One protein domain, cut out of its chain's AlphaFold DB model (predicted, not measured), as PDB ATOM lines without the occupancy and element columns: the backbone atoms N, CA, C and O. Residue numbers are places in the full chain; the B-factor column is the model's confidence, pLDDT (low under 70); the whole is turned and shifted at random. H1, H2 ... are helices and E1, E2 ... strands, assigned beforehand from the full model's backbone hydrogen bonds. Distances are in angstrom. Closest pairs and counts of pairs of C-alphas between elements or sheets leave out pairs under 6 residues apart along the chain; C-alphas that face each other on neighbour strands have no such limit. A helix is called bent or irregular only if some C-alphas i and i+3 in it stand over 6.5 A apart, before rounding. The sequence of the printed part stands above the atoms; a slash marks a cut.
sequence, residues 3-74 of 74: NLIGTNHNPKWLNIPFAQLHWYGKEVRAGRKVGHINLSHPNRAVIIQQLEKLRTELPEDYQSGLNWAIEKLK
ATOM      1  N   ASN A   3     151.347 185.276 148.848       97.50
ATOM      2  CA  ASN A   3     150.661 186.363 148.143       97.50
ATOM      3  C   ASN A   3     149.259 185.926 147.729       97.50
ATOM      4  O   ASN A   3     149.131 184.897 147.083       97.50
ATOM      5  N   LEU A   4     148.241 186.732 148.025       97.25
ATOM      6  CA  LEU A   4     146.864 186.484 147.604       97.25
ATOM      7  C   LEU A   4     146.649 187.108 146.221       97.25
ATOM      8  O   LEU A   4     146.706 188.333 146.068       97.25
ATOM      9  N   ILE A   5     146.443 186.261 145.217       97.12
ATOM     10  CA  ILE A   5     146.303 186.595 143.799       97.12
ATOM     11  C   ILE A   5     144.896 186.224 143.331       97.12
ATOM     12  O   ILE A   5     144.521 185.057 143.375       97.12
ATOM     13  N   GLY A   6     144.115 187.222 142.911       96.19
ATOM     14  CA  GLY A   6     142.794 187.047 142.298       96.19
ATOM     15  C   GLY A   6     141.779 186.245 143.112       96.19
ATOM     16  O   GLY A   6     140.783 185.800 142.555       96.19
ATOM     17  N   THR A   7     142.022 186.063 144.408       95.44
ATOM     18  CA  THR A   7     141.189 185.265 145.305       95.44
ATOM     19  C   THR A   7     140.356 186.164 146.213       95.44
ATOM     20  O   THR A   7     140.790 187.256 146.590       95.44
ATOM     21  N   ASN A   8     139.152 185.713 146.559       95.31
ATOM     22  CA  ASN A   8     138.275 186.435 147.473       95.31
ATOM     23  C   ASN A   8     138.819 186.388 148.901       95.31
ATOM     24  O   ASN A   8     139.433 185.408 149.312       95.31
ATOM     25  N   HIS A   9     138.558 187.441 149.671       93.88
ATOM     26  CA  HIS A   9     138.915 187.470 151.084       93.88
ATOM     27  C   HIS A   9     138.180 186.365 151.859       93.88
ATOM     28  O   HIS A   9     136.952 186.291 151.811       93.88
ATOM     29  N   ASN A  10     138.912 185.557 152.628       94.50
ATOM     30  CA  ASN A  10     138.342 184.567 153.541       94.50
ATOM     31  C   ASN A  10     138.686 184.946 154.998       94.50
ATOM     32  O   ASN A  10     139.854 184.873 155.389       94.50
ATOM     33  N   PRO A  11     137.693 185.318 155.832       92.12
ATOM     34  CA  PRO A  11     137.923 185.669 157.235       92.12
ATOM     35  C   PRO A  11     138.589 184.563 158.062       92.12
ATOM     36  O   PRO A  11     139.263 184.865 159.043       92.12
ATOM     37  N   LYS A  12     138.455 183.290 157.661       93.38
ATOM     38  CA  LYS A  12     139.074 182.159 158.369       93.38
ATOM     39  C   LYS A  12     140.598 182.230 158.396       93.38
ATOM     40  O   LYS A  12     141.202 181.669 159.305       93.38
ATOM     41  N   TRP A  13     141.230 182.952 157.469       94.06
ATOM     42  CA  TRP A  13     142.680 183.156 157.483       94.06
ATOM     43  C   TRP A  13     143.174 183.890 158.737       94.06
ATOM     44  O   TRP A  13     144.312 183.684 159.147       94.06
ATOM     45  N   LEU A  14     142.321 184.700 159.377       93.19
ATOM     46  CA  LEU A  14     142.636 185.375 160.642       93.19
ATOM     47  C   LEU A  14     142.707 184.406 161.831       93.19
ATOM     48  O   LEU A  14     143.315 184.729 162.846       93.19
ATOM     49  N   ASN A  15     142.128 183.208 161.703       94.12
ATOM     50  CA  ASN A  15     142.132 182.192 162.756       94.12
ATOM     51  C   ASN A  15     143.410 181.341 162.758       94.12
ATOM     52  O   ASN A  15     143.518 180.405 163.549       94.12
ATOM     53  N   ILE A  16     144.364 181.619 161.866       94.38
ATOM     54  CA  ILE A  16     145.609 180.863 161.761       94.38
ATOM     55  C   ILE A  16     146.639 181.503 162.702       94.38
ATOM     56  O   ILE A  16     147.041 182.645 162.477       94.38
ATOM     57  N   PRO A  17     147.085 180.801 163.762       95.12
ATOM     58  CA  PRO A  17     148.084 181.329 164.683       95.12
ATOM     59  C   PRO A  17     149.337 181.803 163.952       95.12
ATOM     60  O   PRO A  17     149.766 181.176 162.988       95.12
ATOM     61  N   PHE A  18     149.945 182.888 164.429       96.50
ATOM     62  CA  PHE A  18     151.173 183.452 163.850       96.50
ATOM     63  C   PHE A  18     151.048 183.907 162.385       96.50
ATOM     64  O   PHE A  18     152.059 184.242 161.762       96.50
ATOM     65  N   ALA A  19     149.825 183.934 161.843       96.12
ATOM     66  CA  ALA A  19     149.516 184.512 160.551       96.12
ATOM     67  C   ALA A  19     149.128 185.985 160.701       96.12
ATOM     68  O   ALA A  19     148.360 186.363 161.582       96.12
ATOM     69  N   GLN A  20     149.637 186.822 159.805       97.00
ATOM     70  CA  GLN A  20     149.255 188.221 159.679       97.00
ATOM     71  C   GLN A  20     148.717 188.450 158.274       97.00
ATOM     72  O   GLN A  20     149.457 188.357 157.291       97.00
ATOM     73  N   LEU A  21     147.417 188.724 158.184       97.31
ATOM     74  CA  LEU A  21     146.753 189.063 156.934       97.31
ATOM     75  C   LEU A  21     146.902 190.560 156.652       97.31
ATOM     76  O   LEU A  21     146.456 191.399 157.430       97.31
ATOM     77  N   HIS A  22     147.457 190.881 155.490       97.19
ATOM     78  CA  HIS A  22     147.464 192.225 154.933       97.19
ATOM     79  C   HIS A  22     146.584 192.246 153.685       97.19
ATOM     80  O   HIS A  22     146.965 191.742 152.625       97.19
ATOM     81  N   TRP A  23     145.394 192.832 153.812       97.69
ATOM     82  CA  TRP A  23     144.445 192.993 152.714       97.69
ATOM     83  C   TRP A  23     144.539 194.395 152.113       97.69
ATOM     84  O   TRP A  23     144.576 195.382 152.842       97.69
ATOM     85  N   TYR A  24     144.582 194.506 150.783       97.31
ATOM     86  CA  TYR A  24     144.816 195.793 150.115       97.31
ATOM     87  C   TYR A  24     143.545 196.576 149.780       97.31
ATOM     88  O   TYR A  24     143.651 197.661 149.217       97.31
ATOM     89  N   GLY A  25     142.354 196.022 150.034       95.50
ATOM     90  CA  GLY A  25     141.089 196.671 149.662       95.50
ATOM     91  C   GLY A  25     140.912 196.861 148.149       95.50
ATOM     92  O   GLY A  25     140.134 197.702 147.711       95.50
ATOM     93  N   LYS A  26     141.656 196.106 147.331       96.44
ATOM     94  CA  LYS A  26     141.557 196.147 145.869       96.44
ATOM     95  C   LYS A  26     140.406 195.266 145.401       96.44
ATOM     96  O   LYS A  26     140.193 194.187 145.944       96.44
ATOM     97  N   GLU A  27     139.745 195.686 144.327       96.56
ATOM     98  CA  GLU A  27     138.812 194.826 143.598       96.56
ATOM     99  C   GLU A  27     139.508 193.532 143.144       96.56
ATOM    100  O   GLU A  27     140.615 193.579 142.579       96.56
ATOM    101  N   VAL A  28     138.851 192.398 143.393       97.12
ATOM    102  CA  VAL A  28     139.343 191.056 143.076       97.12
ATOM    103  C   VAL A  28     139.216 190.806 141.575       97.12
ATOM    104  O   VAL A  28     138.125 190.839 141.019       97.12
ATOM    105  N   ARG A  29     140.353 190.558 140.917       96.88
ATOM    106  CA  ARG A  29     140.446 190.221 139.489       96.88
ATOM    107  C   ARG A  29     141.499 189.138 139.288       96.88
ATOM    108  O   ARG A  29     142.499 189.133 140.013       96.88
ATOM    109  N   ALA A  30     141.309 188.267 138.300       95.62
ATOM    110  CA  ALA A  30     142.270 187.213 137.973       95.62
ATOM    111  C   ALA A  30     143.691 187.786 137.794       95.62
ATOM    112  O   ALA A  30     143.873 188.849 137.200       95.62
ATOM    113  N   GLY A  31     144.695 187.125 138.378       95.25
ATOM    114  CA  GLY A  31     146.098 187.558 138.322       95.25
ATOM    115  C   GLY A  31     146.457 188.800 139.157       95.25
ATOM    116  O   GLY A  31     147.635 189.134 139.283       95.25
ATOM    117  N   ARG A  32     145.493 189.493 139.780       97.75
ATOM    118  CA  ARG A  32     145.768 190.704 140.568       97.75
ATOM    119  C   ARG A  32     146.159 190.365 142.001       97.75
ATOM    120  O   ARG A  32     145.419 189.692 142.709       97.75
ATOM    121  N   LYS A  33     147.266 190.931 142.487       97.81
ATOM    122  CA  LYS A  33     147.633 190.850 143.909       97.81
ATOM    123  C   LYS A  33     146.696 191.704 144.771       97.81
ATOM    124  O   LYS A  33     146.739 192.937 144.708       97.81
ATOM    125  N   VAL A  34     145.887 191.040 145.591       97.88
ATOM    126  CA  VAL A  34     144.855 191.639 146.461       97.88
ATOM    127  C   VAL A  34     145.264 191.692 147.935       97.88
ATOM    128  O   VAL A  34     144.688 192.453 148.706       97.88
ATOM    129  N   GLY A  35     146.311 190.960 148.315       98.06
ATOM    130  CA  GLY A  35     146.862 190.980 149.664       98.06
ATOM    131  C   GLY A  35     148.019 190.002 149.830       98.06
ATOM    132  O   GLY A  35     148.582 189.505 148.848       98.06
ATOM    133  N   HIS A  36     148.376 189.725 151.078       98.00
ATOM    134  CA  HIS A  36     149.295 188.653 151.440       98.00
ATOM    135  C   HIS A  36     149.083 188.196 152.887       98.00
ATOM    136  O   HIS A  36     148.557 188.940 153.711       98.00
ATOM    137  N   ILE A  37     149.537 186.983 153.192       97.94
ATOM    138  CA  ILE A  37     149.591 186.421 154.540       97.94
ATOM    139  C   ILE A  37     151.062 186.202 154.905       97.94
ATOM    140  O   ILE A  37     151.796 185.501 154.202       97.94
ATOM    141  N   ASN A  38     151.512 186.806 155.997       97.81
ATOM    142  CA  ASN A  38     152.819 186.521 156.586       97.81
ATOM    143  C   ASN A  38     152.674 185.467 157.677       97.81
ATOM    144  O   ASN A  38     151.747 185.545 158.467       97.81
ATOM    145  N   LEU A  39     153.593 184.504 157.722       96.75
ATOM    146  CA  LEU A  39     153.728 183.532 158.805       96.75
ATOM    147  C   LEU A  39     155.117 183.723 159.409       96.75
ATOM    148  O   LEU A  39     156.099 183.705 158.663       96.75
ATOM    149  N   SER A  40     155.201 183.927 160.723       96.38
ATOM    150  CA  SER A  40     156.477 184.139 161.415       96.38
ATOM    151  C   SER A  40     156.465 183.527 162.810       96.38
ATOM    152  O   SER A  40     155.566 183.783 163.605       96.38
ATOM    153  N   HIS A  41     157.463 182.700 163.098       97.94
ATOM    154  CA  HIS A  41     157.624 181.977 164.349       97.94
ATOM    155  C   HIS A  41     159.057 181.418 164.398       97.94
ATOM    156  O   HIS A  41     159.546 180.952 163.364       97.94
ATOM    157  N   PRO A  42     159.743 181.415 165.556       97.19
ATOM    158  CA  PRO A  42     161.124 180.927 165.654       97.19
ATOM    159  C   PRO A  42     161.260 179.421 165.374       97.19
ATOM    160  O   PRO A  42     162.281 178.962 164.873       97.19
ATOM    161  N   ASN A  43     160.223 178.638 165.678       97.62
ATOM    162  CA  ASN A  43     160.189 177.207 165.383       97.62
ATOM    163  C   ASN A  43     159.610 176.938 163.982       97.62
ATOM    164  O   ASN A  43     158.417 177.157 163.754       97.62
ATOM    165  N   ARG A  44     160.437 176.385 163.084       96.62
ATOM    166  CA  ARG A  44     160.054 175.987 161.715       96.62
ATOM    167  C   ARG A  44     158.914 174.969 161.670       96.62
ATOM    168  O   ARG A  44     158.050 175.085 160.808       96.62
ATOM    169  N   ALA A  45     158.857 174.026 162.612       97.44
ATOM    170  CA  ALA A  45     157.783 173.032 162.663       97.44
ATOM    171  C   ALA A  45     156.407 173.690 162.864       97.44
ATOM    172  O   ALA A  45     155.418 173.267 162.268       97.44
ATOM    173  N   VAL A  46     156.354 174.785 163.634       97.69
ATOM    174  CA  VAL A  46     155.127 175.572 163.822       97.69
ATOM    175  C   VAL A  46     154.726 176.273 162.526       97.69
ATOM    176  O   VAL A  46     153.541 176.283 162.199       97.69
ATOM    177  N   ILE A  47     155.685 176.809 161.759       97.44
ATOM    178  CA  ILE A  47     155.416 177.401 160.438       97.44
ATOM    179  C   ILE A  47     154.848 176.357 159.478       97.44
ATOM    180  O   ILE A  47     153.821 176.616 158.856       97.44
ATOM    181  N   ILE A  48     155.471 175.177 159.393       97.25
ATOM    182  CA  ILE A  48     154.986 174.068 158.557       97.25
ATOM    183  C   ILE A  48     153.554 173.696 158.950       97.25
ATOM    184  O   ILE A  48     152.687 173.609 158.086       97.25
ATOM    185  N   GLN A  49     153.266 173.571 160.249       97.12
ATOM    186  CA  GLN A  49     151.916 173.286 160.731       97.12
ATOM    187  C   GLN A  49     150.896 174.346 160.283       97.12
ATOM    188  O   GLN A  49     149.766 174.001 159.941       97.12
ATOM    189  N   GLN A  50     151.260 175.634 160.272       96.81
ATOM    190  CA  GLN A  50     150.343 176.683 159.811       96.81
ATOM    191  C   GLN A  50     150.197 176.716 158.287       96.81
ATOM    192  O   GLN A  50     149.110 177.017 157.798       96.81
ATOM    193  N   LEU A  51     151.250 176.381 157.534       96.69
ATOM    194  CA  LEU A  51     151.170 176.215 156.080       96.69
ATOM    195  C   LEU A  51     150.219 175.067 155.707       96.69
ATOM    196  O   LEU A  51     149.394 175.238 154.815       96.69
ATOM    197  N   GLU A  52     150.259 173.949 156.436       96.00
ATOM    198  CA  GLU A  52     149.317 172.834 156.245       96.00
ATOM    199  C   GLU A  52     147.871 173.223 156.599       96.00
ATOM    200  O   GLU A  52     146.938 172.802 155.922       96.00
ATOM    201  N   LYS A  53     147.650 174.085 157.603       95.12
ATOM    202  CA  LYS A  53     146.308 174.642 157.866       95.12
ATOM    203  C   LYS A  53     145.841 175.593 156.764       95.12
ATOM    204  O   LYS A  53     144.682 175.549 156.371       95.12
ATOM    205  N   LEU A  54     146.727 176.450 156.248       94.69
ATOM    206  CA  LEU A  54     146.407 177.320 155.109       94.69
ATOM    207  C   LEU A  54     146.001 176.511 153.875       94.69
ATOM    208  O   LEU A  54     145.188 176.978 153.082       94.69
ATOM    209  N   ARG A  55     146.531 175.295 153.738       94.00
ATOM    210  CA  ARG A  55     146.254 174.378 152.636       94.00
ATOM    211  C   ARG A  55     144.772 174.070 152.454       94.00
ATOM    212  O   ARG A  55     144.325 173.947 151.319       94.00
ATOM    213  N   THR A  56     144.012 173.977 153.545       91.25
ATOM    214  CA  THR A  56     142.565 173.710 153.501       91.25
ATOM    215  C   THR A  56     141.728 174.968 153.269       91.25
ATOM    216  O   THR A  56     140.545 174.867 152.964       91.25
ATOM    217  N   GLU A  57     142.322 176.152 153.423       92.81
ATOM    218  CA  GLU A  57     141.636 177.450 153.372       92.81
ATOM    219  C   GLU A  57     141.974 178.273 152.120       92.81
ATOM    220  O   GLU A  57     141.378 179.336 151.902       92.81
ATOM    221  N   LEU A  58     142.945 177.823 151.320       94.12
ATOM    222  CA  LEU A  58     143.368 178.450 150.071       94.12
ATOM    223  C   LEU A  58     142.968 177.596 148.852       94.12
ATOM    224  O   LEU A  58     143.002 176.367 148.933       94.12
ATOM    225  N   PRO A  59     142.624 178.229 147.713       93.88
ATOM    226  CA  PRO A  59     142.301 177.522 146.471       93.88
ATOM    227  C   PRO A  59     143.421 176.605 145.957       93.88
ATOM    228  O   PRO A  59     144.581 176.718 146.359       93.88
ATOM    229  N   GLU A  60     143.076 175.738 145.004       94.38
ATOM    230  CA  GLU A  60     143.992 174.763 144.397       94.38
ATOM    231  C   GLU A  60     145.253 175.400 143.780       94.38
ATOM    232  O   GLU A  60     146.356 174.872 143.926       94.38
ATOM    233  N   ASP A  61     145.130 176.597 143.205       94.00
ATOM    234  CA  ASP A  61     146.250 177.331 142.595       94.00
ATOM    235  C   ASP A  61     147.417 177.608 143.566       94.00
ATOM    236  O   ASP A  61     148.549 177.844 143.144       94.00
ATOM    237  N   TYR A  62     147.167 177.579 144.881       96.31
ATOM    238  CA  TYR A  62     148.165 177.858 145.918       96.31
ATOM    239  C   TYR A  62     148.931 176.610 146.363       96.31
ATOM    240  O   TYR A  62     149.978 176.728 147.003       96.31
ATOM    241  N   GLN A  63     148.427 175.419 146.042       96.25
ATOM    242  CA  GLN A  63     148.895 174.155 146.612       96.25
ATOM    243  C   GLN A  63     150.340 173.848 146.219       96.25
ATOM    244  O   GLN A  63     151.141 173.449 147.060       96.25
ATOM    245  N   SER A  64     150.718 174.125 144.968       96.62
ATOM    246  CA  SER A  64     152.097 173.961 144.488       96.62
ATOM    247  C   SER A  64     153.088 174.844 145.258       96.62
ATOM    248  O   SER A  64     154.141 174.372 145.687       96.62
ATOM    249  N   GLY A  65     152.732 176.108 145.501       96.69
ATOM    250  CA  GLY A  65     153.549 177.049 146.266       96.69
ATOM    251  C   GLY A  65     153.652 176.686 147.748       96.69
ATOM    252  O   GLY A  65     154.727 176.809 148.336       96.69
ATOM    253  N   LEU A  66     152.556 176.209 148.351       97.00
ATOM    254  CA  LEU A  66     152.550 175.723 149.733       97.00
ATOM    255  C   LEU A  66     153.418 174.471 149.889       97.00
ATOM    256  O   LEU A  66     154.247 174.430 150.797       97.00
ATOM    257  N   ASN A  67     153.293 173.500 148.980       97.19
ATOM    258  CA  ASN A  67     154.109 172.284 148.977       97.19
ATOM    259  C   ASN A  67     155.597 172.623 148.870       97.19
ATOM    260  O   ASN A  67     156.385 172.188 149.707       97.19
ATOM    261  N   TRP A  68     155.964 173.482 147.914       97.62
ATOM    262  CA  TRP A  68     157.339 173.956 147.769       97.62
ATOM    263  C   TRP A  68     157.858 174.617 149.055       97.62
ATOM    264  O   TRP A  68     158.969 174.329 149.499       97.62
ATOM    265  N   ALA A  69     157.061 175.482 149.692       97.00
ATOM    266  CA  ALA A  69     157.469 176.161 150.919       97.00
ATOM    267  C   ALA A  69     157.665 175.178 152.085       97.00
ATOM    268  O   ALA A  69     158.638 175.296 152.828       97.00
ATOM    269  N   ILE A  70     156.765 174.202 152.234       96.38
ATOM    270  CA  ILE A  70     156.855 173.155 153.257       96.38
ATOM    271  C   ILE A  70     158.101 172.290 153.030       96.38
ATOM    272  O   ILE A  70     158.841 172.037 153.978       96.38
ATOM    273  N   GLU A  71     158.374 171.877 151.791       97.56
ATOM    274  CA  GLU A  71     159.565 171.094 151.439       97.56
ATOM    275  C   GLU A  71     160.872 171.825 151.752       97.56
ATOM    276  O   GLU A  71     161.827 171.193 152.190       97.56
ATOM    277  N   LYS A  72     160.923 173.150 151.575       97.06
ATOM    278  CA  LYS A  72     162.115 173.957 151.888       97.06
ATOM    279  C   LYS A  72     162.335 174.206 153.378       97.06
ATOM    280  O   LYS A  72     163.423 174.634 153.757       97.06
ATOM    281  N   LEU A  73     161.309 174.013 154.203       94.38
ATOM    282  CA  LEU A  73     161.371 174.235 155.649       94.38
ATOM    283  C   LEU A  73     161.657 172.960 156.452       94.38
ATOM    284  O   LEU A  73     161.974 173.081 157.640       94.38
ATOM    285  N   LYS A  74     161.511 171.787 155.825       90.75
ATOM    286  CA  LYS A  74     161.967 170.495 156.355       90.75
ATOM    287  C   LYS A  74     163.493 170.456 156.388       90.75
ATOM    288  O   LYS A  74     164.018 169.992 157.423       90.75
TER     289      LYS A  74
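What this domain is: This is residues 3 to 74 of the 74 residues of the protein "N5-carboxyaminoimidazole ribonucleotide synthase" of Haemophilus influenzae (UniProt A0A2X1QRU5). A small three-stranded sheet has helix H2 packed on one face, H3 folds back along H2 as the second arm of a helical hairpin and only grazes the sheet with its residues 61 to 65, and short H1 sits near strand E2. The 72 printed residues run E1 H1 E2 E3 H2 H3, class mixed; the antiparallel sheet runs E1 E3 E2. It is compact, radius of gyration of the C-alphas 12.1 A, spanning 35 by 21 by 16 A.

How they stand to each other: Inner strand E3, residues 33 to 39, is antiparallel to E1, residues 3 to 5, with N 4 and O 35 at 2.9 A, and to E2, residues 19 to 23, with N 20 and O 38 at 2.8 A. E1, H1, residues 11 to 15, and E2 form a split strand-helix-strand unit, E3 between its strands, with a right-handed crossover. H2, residues 44 to 57, is on one face, in two layers, helix over sheet; its closest C-alphas to E3 are Ile 47 and Leu 39, 6.6 A. H3, residues 60 to 73, touches H2, opposite ways at a shallow tilt of 8 degrees; their closest C-alphas, Ile 48 and Ile 70, are 5.7 A apart. H1 and H3 are apart. O i to N i+4 pairs within hydrogen-bond range are 8 of 10 in H2 and H3, 0 of 1 in H1, with 2 of 2 at i+3.

Where its parts are: E3 spans 17.7 A, H2 20.3 A and H3 20.7 A. E1 begins at C-alpha 3 (150.661, 186.363, 148.143); H3 ends at C-alpha 73 (161.371, 174.235, 155.649). H3 is irregular, C-alphas 61 and 64 being 7.0 A apart.

The domain as a whole: The farthest C-alphas, Glu 27 and Lys 74, are 35.9 A apart. The printed part has no cut, no link is long, and no printed residue is under 70 in pLDDT.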